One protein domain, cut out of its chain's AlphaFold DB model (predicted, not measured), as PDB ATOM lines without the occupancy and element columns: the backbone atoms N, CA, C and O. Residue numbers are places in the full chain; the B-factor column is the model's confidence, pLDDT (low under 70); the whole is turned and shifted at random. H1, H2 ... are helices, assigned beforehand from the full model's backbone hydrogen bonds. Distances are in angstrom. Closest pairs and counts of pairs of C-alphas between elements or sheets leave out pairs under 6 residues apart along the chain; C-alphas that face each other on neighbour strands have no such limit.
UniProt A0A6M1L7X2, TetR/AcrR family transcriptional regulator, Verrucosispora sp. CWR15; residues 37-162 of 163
ATOM      1  N   ASN A  37      16.537  57.969 -32.716       98.12
ATOM      2  CA  ASN A  37      15.921  57.675 -31.420       98.12
ATOM      3  C   ASN A  37      14.422  57.997 -31.406       98.12
ATOM      4  O   ASN A  37      13.640  57.231 -30.861       98.12
ATOM      5  N   LEU A  38      14.006  59.089 -32.055       98.00
ATOM      6  CA  LEU A  38      12.586  59.393 -32.235       98.00
ATOM      7  C   LEU A  38      11.866  58.329 -33.085       98.00
ATOM      8  O   LEU A  38      10.713  57.996 -32.816       98.00
ATOM      9  N   PHE A  39      12.525  57.800 -34.118       98.38
ATOM     10  CA  PHE A  39      11.981  56.708 -34.922       98.38
ATOM     11  C   PHE A  39      11.826  55.422 -34.101       98.38
ATOM     12  O   PHE A  39      10.764  54.812 -34.155       98.38
ATOM     13  N   LEU A  40      12.825  55.062 -33.289       98.62
ATOM     14  CA  LEU A  40      12.734  53.929 -32.360       98.62
ATOM     15  C   LEU A  40      11.604  54.127 -31.340       98.62
ATOM     16  O   LEU A  40      10.793  53.230 -31.171       98.62
ATOM     17  N   ALA A  41      11.443  55.330 -30.783       98.44
ATOM     18  CA  ALA A  41      10.319  55.637 -29.894       98.44
ATOM     19  C   ALA A  41       8.947  55.493 -30.586       98.44
ATOM     20  O   ALA A  41       7.953  55.149 -29.952       98.44
ATOM     21  N   CYS A  42       8.865  55.730 -31.902       98.44
ATOM     22  CA  CYS A  42       7.652  55.427 -32.665       98.44
ATOM     23  C   CYS A  42       7.410  53.913 -32.802       98.44
ATOM     24  O   CYS A  42       6.253  53.514 -32.900       98.44
ATOM     25  N   LEU A  43       8.462  53.086 -32.839       98.56
ATOM     26  CA  LEU A  43       8.342  51.622 -32.840       98.56
ATOM     27  C   LEU A  43       7.937  51.091 -31.462       98.56
ATOM     28  O   LEU A  43       7.092  50.204 -31.402       98.56
ATOM     29  N   ASP A  44       8.444  51.687 -30.382       98.56
ATOM     30  CA  ASP A  44       7.991  51.391 -29.019       98.56
ATOM     31  C   ASP A  44       6.486  51.682 -28.858       98.56
ATOM     32  O   ASP A  44       5.732  50.863 -28.335       98.56
ATOM     33  N   GLU A  45       6.011  52.817 -29.380       98.31
ATOM     34  CA  GLU A  45       4.580  53.155 -29.401       98.31
ATOM     35  C   GLU A  45       3.762  52.188 -30.276       98.31
ATOM     36  O   GLU A  45       2.648  51.807 -29.916       98.31
ATOM     37  N   LEU A  46       4.299  51.756 -31.425       98.12
ATOM     38  CA  LEU A  46       3.664  50.731 -32.260       98.12
ATOM     39  C   LEU A  46       3.508  49.417 -31.490       98.12
ATOM     40  O   LEU A  46       2.433  48.818 -31.519       98.12
ATOM     41  N   GLU A  47       4.556  48.979 -30.792       98.38
ATOM     42  CA  GLU A  47       4.514  47.782 -29.954       98.38
ATOM     43  C   GLU A  47       3.457  47.903 -28.859       98.38
ATOM     44  O   GLU A  47       2.660  46.983 -28.680       98.38
ATOM     45  N   ALA A  48       3.412  49.044 -28.164       98.44
ATOM     46  CA  ALA A  48       2.441  49.292 -27.107       98.44
ATOM     47  C   ALA A  48       0.998  49.172 -27.623       98.44
ATOM     48  O   ALA A  48       0.175  48.510 -26.989       98.44
ATOM     49  N   ARG A  49       0.701  49.730 -28.804       98.31
ATOM     50  CA  ARG A  49      -0.621  49.606 -29.447       98.31
ATOM     51  C   ARG A  49      -0.969  48.167 -29.798       98.31
ATOM     52  O   ARG A  49      -2.095  47.740 -29.552       98.31
ATOM     53  N   ILE A  50      -0.017  47.411 -30.350       98.06
ATOM     54  CA  ILE A  50      -0.223  45.983 -30.618       98.06
ATOM     55  C   ILE A  50      -0.515  45.258 -29.304       98.06
ATOM     56  O   ILE A  50      -1.499  44.531 -29.224       98.06
ATOM     57  N   GLY A  51       0.284  45.486 -28.260       98.06
ATOM     58  CA  GLY A  51       0.090  44.851 -26.958       98.06
ATOM     59  C   GLY A  51      -1.273  45.155 -26.336       98.06
ATOM     60  O   GLY A  51      -1.939  44.241 -25.858       98.06
ATOM     61  N   GLN A  52      -1.736  46.404 -26.418       98.31
ATOM     62  CA  GLN A  52      -3.075  46.794 -25.965       98.31
ATOM     63  C   GLN A  52      -4.177  46.021 -26.691       98.31
ATOM     64  O   GLN A  52      -5.065  45.481 -26.034       98.31
ATOM     65  N   VAL A  53      -4.091  45.913 -28.020       98.31
ATOM     66  CA  VAL A  53      -5.042  45.127 -28.817       98.31
ATOM     67  C   VAL A  53      -5.007  43.659 -28.403       98.31
ATOM     68  O   VAL A  53      -6.054  43.079 -28.141       98.31
ATOM     69  N   LEU A  54      -3.821  43.056 -28.276       97.75
ATOM     70  CA  LEU A  54      -3.719  41.650 -27.882       97.75
ATOM     71  C   LEU A  54      -4.359  41.392 -26.513       97.75
ATOM     72  O   LEU A  54      -5.131  40.447 -26.356       97.75
ATOM     73  N   GLN A  55      -4.056  42.248 -25.537       98.06
ATOM     74  CA  GLN A  55      -4.577  42.149 -24.179       98.06
ATOM     75  C   GLN A  55      -6.095  42.341 -24.123       98.06
ATOM     76  O   GLN A  55      -6.775  41.606 -23.404       98.06
ATOM     77  N   GLN A  56      -6.619  43.319 -24.865       98.19
ATOM     78  CA  GLN A  56      -8.049  43.595 -24.945       98.19
ATOM     79  C   GLN A  56      -8.796  42.410 -25.564       98.19
ATOM     80  O   GLN A  56      -9.722  41.886 -24.948       98.19
ATOM     81  N   GLU A  57      -8.370  41.957 -26.743       98.12
ATOM     82  CA  GLU A  57      -9.061  40.900 -27.484       98.12
ATOM     83  C   GLU A  57      -9.046  39.563 -26.735       98.12
ATOM     84  O   GLU A  57     -10.070  38.887 -26.672       98.12
ATOM     85  N   ALA A  58      -7.936  39.200 -26.076       96.81
ATOM     86  CA  ALA A  58      -7.914  38.016 -25.209       96.81
ATOM     87  C   ALA A  58      -8.852  38.130 -24.001       96.81
ATOM     88  O   ALA A  58      -9.412  37.124 -23.570       96.81
ATOM     89  N   GLY A  59      -9.015  39.332 -23.440       96.81
ATOM     90  CA  GLY A  59      -9.921  39.562 -22.316       96.81
ATOM     91  C   GLY A  59     -11.395  39.441 -22.707       96.81
ATOM     92  O   GLY A  59     -12.184  38.885 -21.948       96.81
ATOM     93  N   VAL A  60     -11.759  39.931 -23.896       97.50
ATOM     94  CA  VAL A  60     -13.133  39.860 -24.423       97.50
ATOM     95  C   VAL A  60     -13.457  38.460 -24.959       97.50
ATOM     96  O   VAL A  60     -14.577  37.980 -24.784       97.50
ATOM     97  N   HIS A  61     -12.479  37.777 -25.561       96.06
ATOM     98  CA  HIS A  61     -12.652  36.482 -26.225       96.06
ATOM     99  C   HIS A  61     -11.740  35.386 -25.635       96.06
ATOM    100  O   HIS A  61     -10.901  34.829 -26.346       96.06
ATOM    101  N   PRO A  62     -11.908  35.004 -24.352       93.62
ATOM    102  CA  PRO A  62     -10.999  34.074 -23.677       93.62
ATOM    103  C   PRO A  62     -11.043  32.638 -24.228       93.62
ATOM    104  O   PRO A  62     -10.090  31.888 -24.040       93.62
ATOM    105  N   ALA A  63     -12.130  32.242 -24.903       93.94
ATOM    106  CA  ALA A  63     -12.250  30.923 -25.530       93.94
ATOM    107  C   ALA A  63     -11.475  30.816 -26.856       93.94
ATOM    108  O   ALA A  63     -10.976  29.745 -27.189       93.94
ATOM    109  N   GLU A  64     -11.351  31.923 -27.597       93.31
ATOM    110  CA  GLU A  64     -10.692  31.976 -28.908       93.31
ATOM    111  C   GLU A  64      -9.801  33.230 -29.049       93.31
ATOM    112  O   GLU A  64     -10.006  34.068 -29.935       93.31
ATOM    113  N   PRO A  65      -8.771  33.377 -28.198       95.44
ATOM    114  CA  PRO A  65      -7.983  34.605 -28.120       95.44
ATOM    115  C   PRO A  65      -7.190  34.891 -29.402       95.44
ATOM    116  O   PRO A  65      -7.166  36.027 -29.865       95.44
ATOM    117  N   LEU A  66      -6.571  33.884 -30.036       94.38
ATOM    118  CA  LEU A  66      -5.771  34.098 -31.253       94.38
ATOM    119  C   LEU A  66      -6.589  34.630 -32.449       94.38
ATOM    120  O   LEU A  66      -6.141  35.588 -33.087       94.38
ATOM    121  N   PRO A  67      -7.745  34.039 -32.817       94.31
ATOM    122  CA  PRO A  67      -8.618  34.615 -33.838       94.31
ATOM    123  C   PRO A  67      -9.027  36.064 -33.551       94.31
ATOM    124  O   PRO A  67      -8.908  36.899 -34.452       94.31
ATOM    125  N   ALA A  68      -9.429  36.369 -32.312       96.19
ATOM    126  CA  ALA A  68      -9.829  37.714 -31.903       96.19
ATOM    127  C   ALA A  68      -8.667  38.715 -32.010       96.19
ATOM    128  O   ALA A  68      -8.788  39.744 -32.668       96.19
ATOM    129  N   MET A  69      -7.484  38.355 -31.505       96.81
ATOM    130  CA  MET A  69      -6.255  39.143 -31.655       96.81
ATOM    131  C   MET A  69      -5.934  39.470 -33.115       96.81
ATOM    132  O   MET A  69      -5.563  40.599 -33.433       96.81
ATOM    133  N   ARG A  70      -6.072  38.495 -34.025       95.00
ATOM    134  CA  ARG A  70      -5.849  38.726 -35.460       95.00
ATOM    135  C   ARG A  70      -6.877  39.691 -36.044       95.00
ATOM    136  O   ARG A  70      -6.513  40.487 -36.907       95.00
ATOM    137  N   ALA A  71      -8.133  39.615 -35.610       94.62
ATOM    138  CA  ALA A  71      -9.168  40.556 -36.020       94.62
ATOM    139  C   ALA A  71      -8.868  41.971 -35.512       94.62
ATOM    140  O   ALA A  71      -8.781  42.890 -36.325       94.62
ATOM    141  N   GLY A  72      -8.578  42.127 -34.218       96.50
ATOM    142  CA  GLY A  72      -8.186  43.410 -33.637       96.50
ATOM    143  C   GLY A  72      -6.936  44.000 -34.295       96.50
ATOM    144  O   GLY A  72      -6.876  45.201 -34.558       96.50
ATOM    145  N   PHE A  73      -5.949  43.169 -34.651       96.81
ATOM    146  CA  PHE A  73      -4.765  43.630 -35.380       96.81
ATOM    147  C   PHE A  73      -5.108  44.173 -36.775       96.81
ATOM    148  O   PHE A  73      -4.563  45.205 -37.163       96.81
ATOM    149  N   ARG A  74      -6.036  43.545 -37.516       95.56
ATOM    150  CA  ARG A  74      -6.519  44.086 -38.803       95.56
ATOM    151  C   ARG A  74      -7.166  45.460 -38.626       95.56
ATOM    152  O   ARG A  74      -6.887  46.363 -39.410       95.56
ATOM    153  N   THR A  75      -7.962  45.642 -37.574       95.62
ATOM    154  CA  THR A  75      -8.553  46.945 -37.240       95.62
ATOM    155  C   THR A  75      -7.482  47.986 -36.912       95.62
ATOM    156  O   THR A  75      -7.552  49.110 -37.403       95.62
ATOM    157  N   LEU A  76      -6.456  47.614 -36.139       96.50
ATOM    158  CA  LEU A  76      -5.356  48.510 -35.768       96.50
ATOM    159  C   LEU A  76      -4.594  49.051 -36.986       96.50
ATOM    160  O   LEU A  76      -4.187  50.211 -36.987       96.50
ATOM    161  N   ILE A  77      -4.376  48.225 -38.011       96.31
ATOM    162  CA  ILE A  77      -3.600  48.623 -39.194       96.31
ATOM    163  C   ILE A  77      -4.426  49.350 -40.264       96.31
ATOM    164  O   ILE A  77      -3.850  49.828 -41.241       96.31
ATOM    165  N   ALA A  78      -5.748  49.456 -40.098       94.06
ATOM    166  CA  ALA A  78      -6.656  49.972 -41.124       94.06
ATOM    167  C   ALA A  78      -6.344  51.419 -41.561       94.06
ATOM    168  O   ALA A  78      -6.536  51.765 -42.723       94.06
ATOM    169  N   ASP A  79      -5.807  52.257 -40.665       92.44
ATOM    170  CA  ASP A  79      -5.444  53.652 -40.968       92.44
ATOM    171  C   ASP A  79      -4.088  53.818 -41.692       92.44
ATOM    172  O   ASP A  79      -3.659  54.946 -41.988       92.44
ATOM    173  N   GLY A  80      -3.387  52.703 -41.922       95.62
ATOM    174  CA  GLY A  80      -2.101  52.602 -42.606       95.62
ATOM    175  C   GLY A  80      -0.882  53.129 -41.843       95.62
ATOM    176  O   GLY A  80       0.239  52.941 -42.318       95.62
ATOM    177  N   VAL A  81      -1.028  53.765 -40.670       97.06
ATOM    178  CA  VAL A  81       0.129  54.303 -39.920       97.06
ATOM    179  C   VAL A  81       1.041  53.179 -39.470       97.06
ATOM    180  O   VAL A  81       2.257  53.262 -39.645       97.06
ATOM    181  N   VAL A  82       0.453  52.156 -38.849       96.94
ATOM    182  CA  VAL A  82       1.191  51.025 -38.277       96.94
ATOM    183  C   VAL A  82       1.897  50.255 -39.387       96.94
ATOM    184  O   VAL A  82       3.101  50.015 -39.289       96.94
ATOM    185  N   THR A  83       1.186  49.962 -40.477       97.62
ATOM    186  CA  THR A  83       1.743  49.308 -41.663       97.62
ATOM    187  C   THR A  83       2.897  50.093 -42.267       97.62
ATOM    188  O   THR A  83       3.991  49.549 -42.418       97.62
ATOM    189  N   GLY A  84       2.688  51.375 -42.583       98.00
ATOM    190  CA  GLY A  84       3.726  52.201 -43.194       98.00
ATOM    191  C   GLY A  84       4.957  52.301 -42.297       98.00
ATOM    192  O   GLY A  84       6.081  52.114 -42.760       98.00
ATOM    193  N   LEU A  85       4.763  52.506 -40.989       98.38
ATOM    194  CA  LEU A  85       5.871  52.581 -40.039       98.38
ATOM    195  C   LEU A  85       6.665  51.269 -39.987       98.38
ATOM    196  O   LEU A  85       7.895  51.309 -40.037       98.38
ATOM    197  N   TRP A  86       5.979  50.124 -39.927       98.38
ATOM    198  CA  TRP A  86       6.623  48.812 -39.916       98.38
ATOM    199  C   TRP A  86       7.409  48.536 -41.206       98.38
ATOM    200  O   TRP A  86       8.564  48.118 -41.145       98.38
ATOM    201  N   LEU A  87       6.840  48.836 -42.378       98.12
ATOM    202  CA  LEU A  87       7.527  48.653 -43.663       98.12
ATOM    203  C   LEU A  87       8.778  49.531 -43.781       98.12
ATOM    204  O   LEU A  87       9.833  49.059 -44.210       98.12
ATOM    205  N   GLN A  88       8.695  50.787 -43.342       98.31
ATOM    206  CA  GLN A  88       9.845  51.689 -43.307       98.31
ATOM    207  C   GLN A  88      10.921  51.217 -42.322       98.31
ATOM    208  O   GLN A  88      12.115  51.360 -42.593       98.31
ATOM    209  N   ALA A  89      10.524  50.614 -41.198       98.31
ATOM    210  CA  ALA A  89      11.455  50.026 -40.240       98.31
ATOM    211  C   ALA A  89      12.180  48.807 -40.823       98.31
ATOM    212  O   ALA A  89      13.399  48.713 -40.698       98.31
ATOM    213  N   CYS A  90      11.465  47.926 -41.528       97.81
ATOM    214  CA  CYS A  90      12.061  46.804 -42.258       97.81
ATOM    215  C   CYS A  90      13.057  47.275 -43.325       97.81
ATOM    216  O   CYS A  90      14.140  46.703 -43.452       97.81
ATOM    217  N   ALA A  91      12.729  48.338 -44.066       97.94
ATOM    218  CA  ALA A  91      13.642  48.919 -45.045       97.94
ATOM    219  C   ALA A  91      14.911  49.485 -44.382       97.94
ATOM    220  O   ALA A  91      16.018  49.184 -44.828       97.94
ATOM    221  N   ALA A  92      14.765  50.252 -43.295       98.00
ATOM    222  CA  ALA A  92      15.884  50.832 -42.553       98.00
ATOM    223  C   ALA A  92      16.771  49.770 -41.872       98.00
ATOM    224  O   ALA A  92      17.993  49.904 -41.861       98.00
ATOM    225  N   ALA A  93      16.181  48.683 -41.368       98.31
ATOM    226  CA  ALA A  93      16.898  47.581 -40.726       98.31
ATOM    227  C   ALA A  93      17.933  46.901 -41.641       98.31
ATOM    228  O   ALA A  93      18.861  46.268 -41.150       98.31
ATOM    229  N   ARG A  94      17.817  47.036 -42.970       97.69
ATOM    230  CA  ARG A  94      18.792  46.471 -43.917       97.69
ATOM    231  C   ARG A  94      20.164  47.144 -43.864       97.69
ATOM    232  O   ARG A  94      21.132  46.546 -44.325       97.69
ATOM    233  N   SER A  95      20.240  48.377 -43.368       96.56
ATOM    234  CA  SER A  95      21.481  49.161 -43.310       96.56
ATOM    235  C   SER A  95      21.754  49.807 -41.947       96.56
ATOM    236  O   SER A  95      22.819  50.394 -41.774       96.56
ATOM    237  N   ASP A  96      20.840  49.693 -40.978       98.06
ATOM    238  CA  ASP A  96      21.020  50.159 -39.598       98.06
ATOM    239  C   ASP A  96      20.766  49.012 -38.602       98.06
ATOM    240  O   ASP A  96      19.620  48.648 -38.322       98.06
ATOM    241  N   GLU A  97      21.845  48.456 -38.037       98.25
ATOM    242  CA  GLU A  97      21.772  47.344 -37.074       98.25
ATOM    243  C   GLU A  97      21.028  47.727 -35.787       98.25
ATOM    244  O   GLU A  97      20.397  46.875 -35.164       98.25
ATOM    245  N   VAL A  98      21.031  49.004 -35.390       98.50
ATOM    246  CA  VAL A  98      20.284  49.441 -34.202       98.50
ATOM    247  C   VAL A  98      18.784  49.303 -34.454       98.50
ATOM    248  O   VAL A  98      18.055  48.809 -33.593       98.50
ATOM    249  N   VAL A  99      18.322  49.677 -35.651       98.62
ATOM    250  CA  VAL A  99      16.925  49.477 -36.064       98.62
ATOM    251  C   VAL A  99      16.619  47.985 -36.208       98.62
ATOM    252  O   VAL A  99      15.592  47.529 -35.711       98.62
ATOM    253  N   ALA A 100      17.519  47.201 -36.811       98.69
ATOM    254  CA  ALA A 100      17.334  45.758 -36.969       98.69
ATOM    255  C   ALA A 100      17.185  45.029 -35.625       98.69
ATOM    256  O   ALA A 100      16.255  44.239 -35.445       98.69
ATOM    257  N   ALA A 101      18.071  45.306 -34.666       98.75
ATOM    258  CA  ALA A 101      18.009  44.743 -33.321       98.75
ATOM    259  C   ALA A 101      16.700  45.114 -32.612       98.75
ATOM    260  O   ALA A 101      16.071  44.257 -31.988       98.75
ATOM    261  N   HIS A 102      16.256  46.363 -32.762       98.75
ATOM    262  CA  HIS A 102      15.007  46.836 -32.179       98.75
ATOM    263  C   HIS A 102      13.778  46.138 -32.787       98.75
ATOM    264  O   HIS A 102      12.943  45.625 -32.044       98.75
ATOM    265  N   CYS A 103      13.703  46.010 -34.117       98.62
ATOM    266  CA  CYS A 103      12.627  45.282 -34.799       98.62
ATOM    267  C   CYS A 103      12.574  43.800 -34.392       98.62
ATOM    268  O   CYS A 103      11.493  43.268 -34.140       98.62
ATOM    269  N   ARG A 104      13.732  43.130 -34.284       98.56
ATOM    270  CA  ARG A 104      13.808  41.734 -33.812       98.56
ATOM    271  C   ARG A 104      13.268  41.596 -32.389       98.56
ATOM    272  O   ARG A 104      12.506  40.671 -32.111       98.56
ATOM    273  N   ALA A 105      13.641  42.518 -31.503       98.62
ATOM    274  CA  ALA A 105      13.180  42.514 -30.122       98.62
ATOM    275  C   ALA A 105      11.666  42.765 -30.020       98.62
ATOM    276  O   ALA A 105      10.990  42.037 -29.297       98.62
ATOM    277  N   LEU A 106      11.132  43.715 -30.795       98.38
ATOM    278  CA  LEU A 106       9.697  44.000 -30.883       98.38
ATOM    279  C   LEU A 106       8.905  42.758 -31.307       98.38
ATOM    280  O   LEU A 106       7.974  42.355 -30.613       98.38
ATOM    281  N   VAL A 107       9.304  42.092 -32.399       97.75
ATOM    282  CA  VAL A 107       8.635  40.859 -32.864       97.75
ATOM    283  C   VAL A 107       8.682  39.775 -31.790       97.75
ATOM    284  O   VAL A 107       7.669  39.130 -31.524       97.75
ATOM    285  N   GLY A 108       9.833  39.597 -31.135       97.62
ATOM    286  CA  GLY A 108       9.978  38.645 -30.034       97.62
ATOM    287  C   GLY A 108       9.028  38.933 -28.868       97.62
ATOM    288  O   GLY A 108       8.384  38.012 -28.364       97.62
ATOM    289  N   ARG A 109       8.891  40.203 -28.467       97.94
ATOM    290  CA  ARG A 109       7.992  40.625 -27.381       97.94
ATOM    291  C   ARG A 109       6.520  40.454 -27.745       97.94
ATOM    292  O   ARG A 109       5.772  39.899 -26.943       97.94
ATOM    293  N   VAL A 110       6.118  40.826 -28.961       97.00
ATOM    294  CA  VAL A 110       4.746  40.620 -29.459       97.00
ATOM    295  C   VAL A 110       4.383  39.133 -29.473       97.00
ATOM    296  O   VAL A 110       3.331  38.754 -28.960       97.00
ATOM    297  N   LEU A 111       5.266  38.270 -29.988       96.31
ATOM    298  CA  LEU A 111       5.049  36.819 -29.997       96.31
ATOM    299  C   LEU A 111       4.959  36.232 -28.588       96.31
ATOM    300  O   LEU A 111       4.083  35.412 -28.314       96.31
ATOM    301  N   GLN A 112       5.848  36.656 -27.689       95.81
ATOM    302  CA  GLN A 112       5.817  36.228 -26.294       95.81
ATOM    303  C   GLN A 112       4.508  36.651 -25.619       95.81
ATOM    304  O   GLN A 112       3.930  35.873 -24.858       95.81
ATOM    305  N   HIS A 113       4.035  37.867 -25.891       96.25
ATOM    306  CA  HIS A 113       2.802  38.378 -25.316       96.25
ATOM    307  C   HIS A 113       1.574  37.625 -25.831       96.25
ATOM    308  O   HIS A 113       0.783  37.154 -25.016       96.25
ATOM    309  N   ALA A 114       1.466  37.422 -27.148       96.38
ATOM    310  CA  ALA A 114       0.409  36.611 -27.746       96.38
ATOM    311  C   ALA A 114       0.389  35.192 -27.152       96.38
ATOM    312  O   ALA A 114      -0.651  34.738 -26.689       96.38
ATOM    313  N   GLY A 115       1.550  34.531 -27.057       96.19
ATOM    314  CA  GLY A 115       1.653  33.181 -26.491       96.19
ATOM    315  C   GLY A 115       1.186  33.083 -25.036       96.19
ATOM    316  O   GLY A 115       0.496  32.132 -24.679       96.19
ATOM    317  N   ARG A 116       1.496  34.088 -24.202       95.38
ATOM    318  CA  ARG A 116       1.009  34.149 -22.811       95.38
ATOM    319  C   ARG A 116      -0.510  34.294 -22.717       95.38
ATOM    320  O   ARG A 116      -1.091  33.830 -21.744       95.38
ATOM    321  N   LEU A 117      -1.125  34.958 -23.689       95.94
ATOM    322  CA  LEU A 117      -2.551  35.271 -23.681       95.94
ATOM    323  C   LEU A 117      -3.419  34.207 -24.362       95.94
ATOM    324  O   LEU A 117      -4.634  34.236 -24.190       95.94
ATOM    325  N   SER A 118      -2.833  33.297 -25.148       90.81
ATOM    326  CA  SER A 118      -3.608  32.431 -26.037       90.81
ATOM    327  C   SER A 118      -3.343  30.930 -25.925       90.81
ATOM    328  O   SER A 118      -3.845  30.180 -26.758       90.81
ATOM    329  N   SER A 119      -2.530  30.490 -24.955       88.00
ATOM    330  CA  SER A 119      -2.087  29.088 -24.787       88.00
ATOM    331  C   SER A 119      -1.484  28.451 -26.053       88.00
ATOM    332  O   SER A 119      -1.358  27.231 -26.137       88.00
ATOM    333  N   ALA A 120      -1.118  29.269 -27.042       92.19
ATOM    334  CA  ALA A 120      -0.774  28.811 -28.377       92.19
ATOM    335  C   ALA A 120       0.638  28.234 -28.430       92.19
ATOM    336  O   ALA A 120       1.583  28.781 -27.852       92.19
ATOM    337  N   GLY A 121       0.791  27.151 -29.189       92.62
ATOM    338  CA  GLY A 121       2.087  26.540 -29.439       92.62
ATOM    339  C   GLY A 121       2.950  27.346 -30.425       92.62
ATOM    340  O   GLY A 121       2.461  28.223 -31.144       92.62
ATOM    341  N   PRO A 122       4.250  27.015 -30.554       92.56
ATOM    342  CA  PRO A 122       5.164  27.705 -31.470       92.56
ATOM    343  C   PRO A 122       4.701  27.739 -32.936       92.56
ATOM    344  O   PRO A 122       4.922  28.728 -33.635       92.56
ATOM    345  N   GLN A 123       4.045  26.677 -33.414       94.12
ATOM    346  CA  GLN A 123       3.551  26.594 -34.792       94.12
ATOM    347  C   GLN A 123       2.378  27.552 -35.044       94.12
ATOM    348  O   GLN A 123       2.338  28.215 -36.079       94.12
ATOM    349  N   GLU A 124       1.460  27.675 -34.086       94.19
ATOM    350  CA  GLU A 124       0.321  28.594 -34.166       94.19
ATOM    351  C   GLU A 124       0.768  30.055 -34.079       94.19
ATOM    352  O   GLU A 124       0.268  30.910 -34.815       94.19
ATOM    353  N   LEU A 125       1.763  30.344 -33.235       95.25
ATOM    354  CA  LEU A 125       2.380  31.667 -33.145       95.25
ATOM    355  C   LEU A 125       3.112  32.037 -34.440       95.25
ATOM    356  O   LEU A 125       2.945  33.147 -34.945       95.25
ATOM    357  N   ARG A 126       3.855  31.095 -35.038       95.81
ATOM    358  CA  ARG A 126       4.461  31.279 -36.365       95.81
ATOM    359  C   ARG A 126       3.398  31.545 -37.433       95.81
ATOM    360  O   ARG A 126       3.581  32.446 -38.247       95.81
ATOM    361  N   GLY A 127       2.304  30.782 -37.436       95.44
ATOM    362  CA  GLY A 127       1.185  30.989 -38.358       95.44
ATOM    363  C   GLY A 127       0.531  32.360 -38.172       95.44
ATOM    364  O   GLY A 127       0.270  33.061 -39.145       95.44
ATOM    365  N   THR A 128       0.357  32.790 -36.923       93.75
ATOM    366  CA  THR A 128      -0.171  34.118 -36.585       93.75
ATOM    367  C   THR A 128       0.749  35.232 -37.080       93.75
ATOM    368  O   THR A 128       0.263  36.188 -37.679       93.75
ATOM    369  N   LEU A 129       2.068  35.091 -36.922       95.75
ATOM    370  CA  LEU A 129       3.034  36.043 -37.475       95.75
ATOM    371  C   LEU A 129       2.993  36.086 -39.006       95.75
ATOM    372  O   LEU A 129       3.031  37.170 -39.582       95.75
ATOM    373  N   ALA A 130       2.905  34.927 -39.664       96.69
ATOM    374  CA  ALA A 130       2.823  34.847 -41.120       96.69
ATOM    375  C   ALA A 130       1.560  35.543 -41.655       96.69
ATOM    376  O   ALA A 130       1.646  36.338 -42.589       96.69
ATOM    377  N   LEU A 131       0.408  35.312 -41.016       94.44
ATOM    378  CA  LEU A 131      -0.837  36.017 -41.333       94.44
ATOM    379  C   LEU A 131      -0.725  37.521 -41.052       94.44
ATOM    380  O   LEU A 131      -1.187  38.319 -41.859       94.44
ATOM    381  N   GLY A 132      -0.073  37.908 -39.951       95.25
ATOM    382  CA  GLY A 132       0.242  39.300 -39.625       95.25
ATOM    383  C   GLY A 132       1.060  39.991 -40.721       95.25
ATOM    384  O   GLY A 132       0.716  41.083 -41.165       95.25
ATOM    385  N   ALA A 133       2.109  39.331 -41.212       96.31
ATOM    386  CA  ALA A 133       2.930  39.840 -42.308       96.31
ATOM    387  C   ALA A 133       2.134  39.967 -43.619       96.31
ATOM    388  O   ALA A 133       2.285  40.961 -44.330       96.31
ATOM    389  N   LEU A 134       1.257  38.999 -43.914       96.69
ATOM    390  CA  LEU A 134       0.377  39.042 -45.080       96.69
ATOM    391  C   LEU A 134      -0.597  40.227 -45.014       96.69
ATOM    392  O   LEU A 134      -0.692  40.976 -45.980       96.69
ATOM    393  N   VAL A 135      -1.286  40.444 -43.886       96.75
ATOM    394  CA  VAL A 135      -2.236  41.570 -43.773       96.75
ATOM    395  C   VAL A 135      -1.539  42.923 -43.848       96.75
ATOM    396  O   VAL A 135      -2.076  43.835 -44.462       96.75
ATOM    397  N   VAL A 136      -0.329  43.054 -43.299       96.94
ATOM    398  CA  VAL A 136       0.484  44.272 -43.442       96.94
ATOM    399  C   VAL A 136       0.802  44.537 -44.915       96.94
ATOM    400  O   VAL A 136       0.671  45.668 -45.373       96.94
ATOM    401  N   MET A 137       1.187  43.505 -45.671       96.62
ATOM    402  CA  MET A 137       1.453  43.634 -47.106       96.62
ATOM    403  C   MET A 137       0.193  44.039 -47.879       96.62
ATOM    404  O   MET A 137       0.227  45.016 -48.619       96.62
ATOM    405  N   LEU A 138      -0.919  43.326 -47.688       97.19
ATOM    406  CA  LEU A 138      -2.181  43.602 -48.380       97.19
ATOM    407  C   LEU A 138      -2.716  45.003 -48.047       97.19
ATOM    408  O   LEU A 138      -3.120  45.734 -48.949       97.19
ATOM    409  N   GLN A 139      -2.652  45.419 -46.778       97.31
ATOM    410  CA  GLN A 139      -3.078  46.756 -46.361       97.31
ATOM    411  C   GLN A 139      -2.230  47.845 -47.031       97.31
ATOM    412  O   GLN A 139      -2.774  48.849 -47.485       97.31
ATOM    413  N   ALA A 140      -0.915  47.642 -47.153       96.50
ATOM    414  CA  ALA A 140      -0.035  48.588 -47.838       96.50
ATOM    415  C   ALA A 140      -0.366  48.748 -49.331       96.50
ATOM    416  O   ALA A 140      -0.129  49.812 -49.897       96.50
ATOM    417  N   LEU A 141      -0.920  47.704 -49.953       95.94
ATOM    418  CA  LEU A 141      -1.397  47.719 -51.338       95.94
ATOM    419  C   LEU A 141      -2.798  48.338 -51.484       95.94
ATOM    420  O   LEU A 141      -3.303  48.435 -52.598       95.94
ATOM    421  N   GLY A 142      -3.420  48.772 -50.384       94.81
ATOM    422  CA  GLY A 142      -4.758  49.360 -50.391       94.81
ATOM    423  C   GLY A 142      -5.888  48.335 -50.483       94.81
ATOM    424  O   GLY A 142      -7.004  48.708 -50.836       94.81
ATOM    425  N   MET A 143      -5.617  47.064 -50.174       95.06
ATOM    426  CA  MET A 143      -6.647  46.024 -50.159       95.06
ATOM    427  C   MET A 143      -7.605  46.217 -48.982       95.06
ATOM    428  O   MET A 143      -7.169  46.526 -47.867       95.06
ATOM    429  N   ASP A 144      -8.896  45.966 -49.211       90.25
ATOM    430  CA  ASP A 144      -9.860  45.847 -48.120       90.25
ATOM    431  C   ASP A 144      -9.633  44.529 -47.366       90.25
ATOM    432  O   ASP A 144      -9.486  43.460 -47.954       90.25
ATOM    433  N   LEU A 145      -9.572  44.625 -46.041       92.12
ATOM    434  CA  LEU A 145      -9.335  43.513 -45.125       92.12
ATOM    435  C   LEU A 145     -10.501  43.308 -44.151       92.12
ATOM    436  O   LEU A 145     -10.358  42.537 -43.195       92.12
ATOM    437  N   SER A 146     -11.628  43.989 -44.377       86.31
ATOM    438  CA  SER A 146     -12.849  43.892 -43.573       86.31
ATOM    439  C   SER A 146     -13.362  42.448 -43.487       86.31
ATOM    440  O   SER A 146     -13.621  41.948 -42.392       86.31
ATOM    441  N   GLU A 147     -13.373  41.734 -44.616       87.56
ATOM    442  CA  GLU A 147     -13.746  40.313 -44.723       87.56
ATOM    443  C   GLU A 147     -12.578  39.345 -44.436       87.56
ATOM    444  O   GLU A 147     -12.730  38.123 -44.447       87.56
ATOM    445  N   GLY A 148     -11.395  39.878 -44.115       89.50
ATOM    446  CA  GLY A 148     -10.186  39.115 -43.808       89.50
ATOM    447  C   GLY A 148      -9.237  38.917 -44.995       89.50
ATOM    448  O   GLY A 148      -9.529  39.232 -46.144       89.50
ATOM    449  N   SER A 149      -8.043  38.386 -44.708       91.56
ATOM    450  CA  SER A 149      -6.966  38.261 -45.703       91.56
ATOM    451  C   SER A 149      -7.244  37.244 -46.807       91.56
ATOM    452  O   SER A 149      -6.685  37.376 -47.887       91.56
ATOM    453  N   GLN A 150      -8.062  36.221 -46.539       92.88
ATOM    454  CA  GLN A 150      -8.381  35.196 -47.534       92.88
ATOM    455  C   GLN A 150      -9.233  35.783 -48.666       92.88
ATOM    456  O   GLN A 150      -8.845  35.663 -49.821       92.88
ATOM    457  N   ALA A 151     -10.305  36.508 -48.325       92.94
ATOM    458  CA  ALA A 151     -11.160  37.189 -49.298       92.94
ATOM    459  C   ALA A 151     -10.361  38.183 -50.160       92.94
ATOM    460  O   ALA A 151     -10.477  38.192 -51.385       92.94
ATOM    461  N   ALA A 152      -9.463  38.951 -49.534       93.38
ATOM    462  CA  ALA A 152      -8.567  39.850 -50.254       93.38
ATOM    463  C   ALA A 152      -7.662  39.105 -51.253       93.38
ATOM    464  O   ALA A 152      -7.500  39.553 -52.384       93.38
ATOM    465  N   VAL A 153      -7.094  37.955 -50.880       94.38
ATOM    466  CA  VAL A 153      -6.270  37.146 -51.797       94.38
ATOM    467  C   VAL A 153      -7.100  36.552 -52.934       94.38
ATOM    468  O   VAL A 153      -6.647  36.557 -54.077       94.38
ATOM    469  N   ASP A 154      -8.305  36.066 -52.650       94.50
ATOM    470  CA  ASP A 154      -9.174  35.489 -53.676       94.50
ATOM    471  C   ASP A 154      -9.595  36.548 -54.712       94.50
ATOM    472  O   ASP A 154      -9.497  36.288 -55.911       94.50
ATOM    473  N   SER A 155      -9.877  37.785 -54.281       92.81
ATOM    474  CA  SER A 155     -10.168  38.904 -55.196       92.81
ATOM    475  C   SER A 155      -9.022  39.237 -56.164       92.81
ATOM    476  O   SER A 155      -9.268  39.606 -57.312       92.81
ATOM    477  N   LEU A 156      -7.761  39.063 -55.742       91.88
ATOM    478  CA  LEU A 156      -6.598  39.277 -56.611       91.88
ATOM    479  C   LEU A 156      -6.540  38.218 -57.717       91.88
ATOM    480  O   LEU A 156      -6.261  38.534 -58.871       91.88
ATOM    481  N   ARG A 157      -6.843  36.964 -57.373       91.56
ATOM    482  CA  ARG A 157      -6.831  35.843 -58.323       91.56
ATOM    483  C   ARG A 157      -7.946  35.960 -59.357       91.56
ATOM    484  O   ARG A 157      -7.735  35.631 -60.521       91.56
ATOM    485  N   GLU A 158      -9.122  36.420 -58.941       90.12
ATOM    486  CA  GLU A 158     -10.256  36.647 -59.842       90.12
ATOM    487  C   GLU A 158      -9.985  37.793 -60.830       90.12
ATOM    488  O   GLU A 158     -10.293  37.672 -62.018       90.12
ATOM    489  N   ALA A 159      -9.340  38.874 -60.378       82.56
ATOM    490  CA  ALA A 159      -8.952  39.989 -61.243       82.56
ATOM    491  C   ALA A 159      -7.965  39.561 -62.349       82.56
ATOM    492  O   ALA A 159      -8.117  39.962 -63.507       82.56
ATOM    493  N   GLU A 160      -6.992  38.706 -62.019       76.88
ATOM    494  CA  GLU A 160      -6.037  38.157 -62.992       76.88
ATOM    495  C   GLU A 160      -6.684  37.173 -63.976       76.88
ATOM    496  O   GLU A 160      -6.287  37.128 -65.134       76.88
ATOM    497  N   ALA A 161      -7.707  36.415 -63.563       73.06
ATOM    498  CA  ALA A 161      -8.414  35.480 -64.445       73.06
ATOM    499  C   ALA A 161      -9.307  36.173 -65.497       73.06
ATOM    500  O   ALA A 161      -9.758  35.526 -66.443       73.06
ATOM    501  N   THR A 162      -9.579  37.468 -65.317       69.06
ATOM    502  CA  THR A 162     -10.460  38.271 -66.182       69.06
ATOM    503  C   THR A 162      -9.677  39.193 -67.136       69.06
ATOM    504  O   THR A 162     -10.288  39.899 -67.939       69.06
TER     505      THR A 162
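This is residues 37 to 162 of the 163 residues of the protein "TetR/AcrR family transcriptional regulator" of Verrucosispora sp. CWR15 (UniProt A0A6M1L7X2). Two pairs of helices make a V: H1 and H4 side by side in one arm, H2 and H5 in the other, with the first residues of H2 near the last residues of H1 and H4. H3 crosses between the arms at the open end, packing on H5 and H4, while H6 packs on H5 alone and residues 157 to 162, of which 157 to 161 belong to H6, stick out. The printed part has 126 residues with six named helices in the order H1 to H6, no named strand, and the class is all helix. It is compact, with a radius of gyration of the C-alphas of 15.1 A and spans of 47 by 38 by 26 A.

H1, residues 37 to 60, and H2, residues 65 to 77, form a helical hairpin: they run opposite ways at a steep tilt of 42 degrees, and residues 49 to 59 of H1 touch H2, closest at the C-alphas of Ala 58 and Pro 65, 4.5 A apart. H3, residues 81 to 93, only just touches H1, with 3 pairs of C-alphas within 8 A, the closest those of Leu 46 and Val 82 at 6.5 A. H4, residues 97 to 118, touches H1 at a shallow tilt of 9 degrees, the same way, closest at the C-alphas of Ala 58 and Leu 117, 6.2 A. H1, H2 and H4 are an up and down bundle, three helices each running against the one before it. Residues 89 to 93 of H3 touch H4, closest at the C-alphas of Ala 93 and Ala 100, 4.2 A. H5, residues 122 to 140, touches H2 at a shallow tilt of 21 degrees, the same way, closest at the C-alphas of Arg 74 and Val 135, 7.0 A. H5 also touches H3, about perpendicular at 75 degrees, closest at the C-alphas of Thr 83 and Val 136, 5.5 A. H6, residues 149 to 161, touches H5 with residues 149 to 152 alone, closest at the C-alphas of Val 135 and Ser 149, 6.1 A, and is apart from H1, H2, H3 and H4. In H1 to H6 every O i to N i+4 pair is within hydrogen-bond range.

H1 is 34.8 A long from C-alpha 37 at (15.921, 57.675, -31.420) to C-alpha 60. H2 measures 18.4 A and H3 18.1 A. H4 is 31.4 A long and H5 27.0 A. H6 is 19.0 A long and ends at C-alpha 161, (-8.414, 35.480, -64.445).

The C-alphas of Asn 37 and Thr 162 are the two farthest apart, 47.8 A. The printed part has no cut. The links from H1 through H5 are tight, and that from H5 to H6 is short. Mean pLDDT of the printed part is 95.3; residue 162 is under 70.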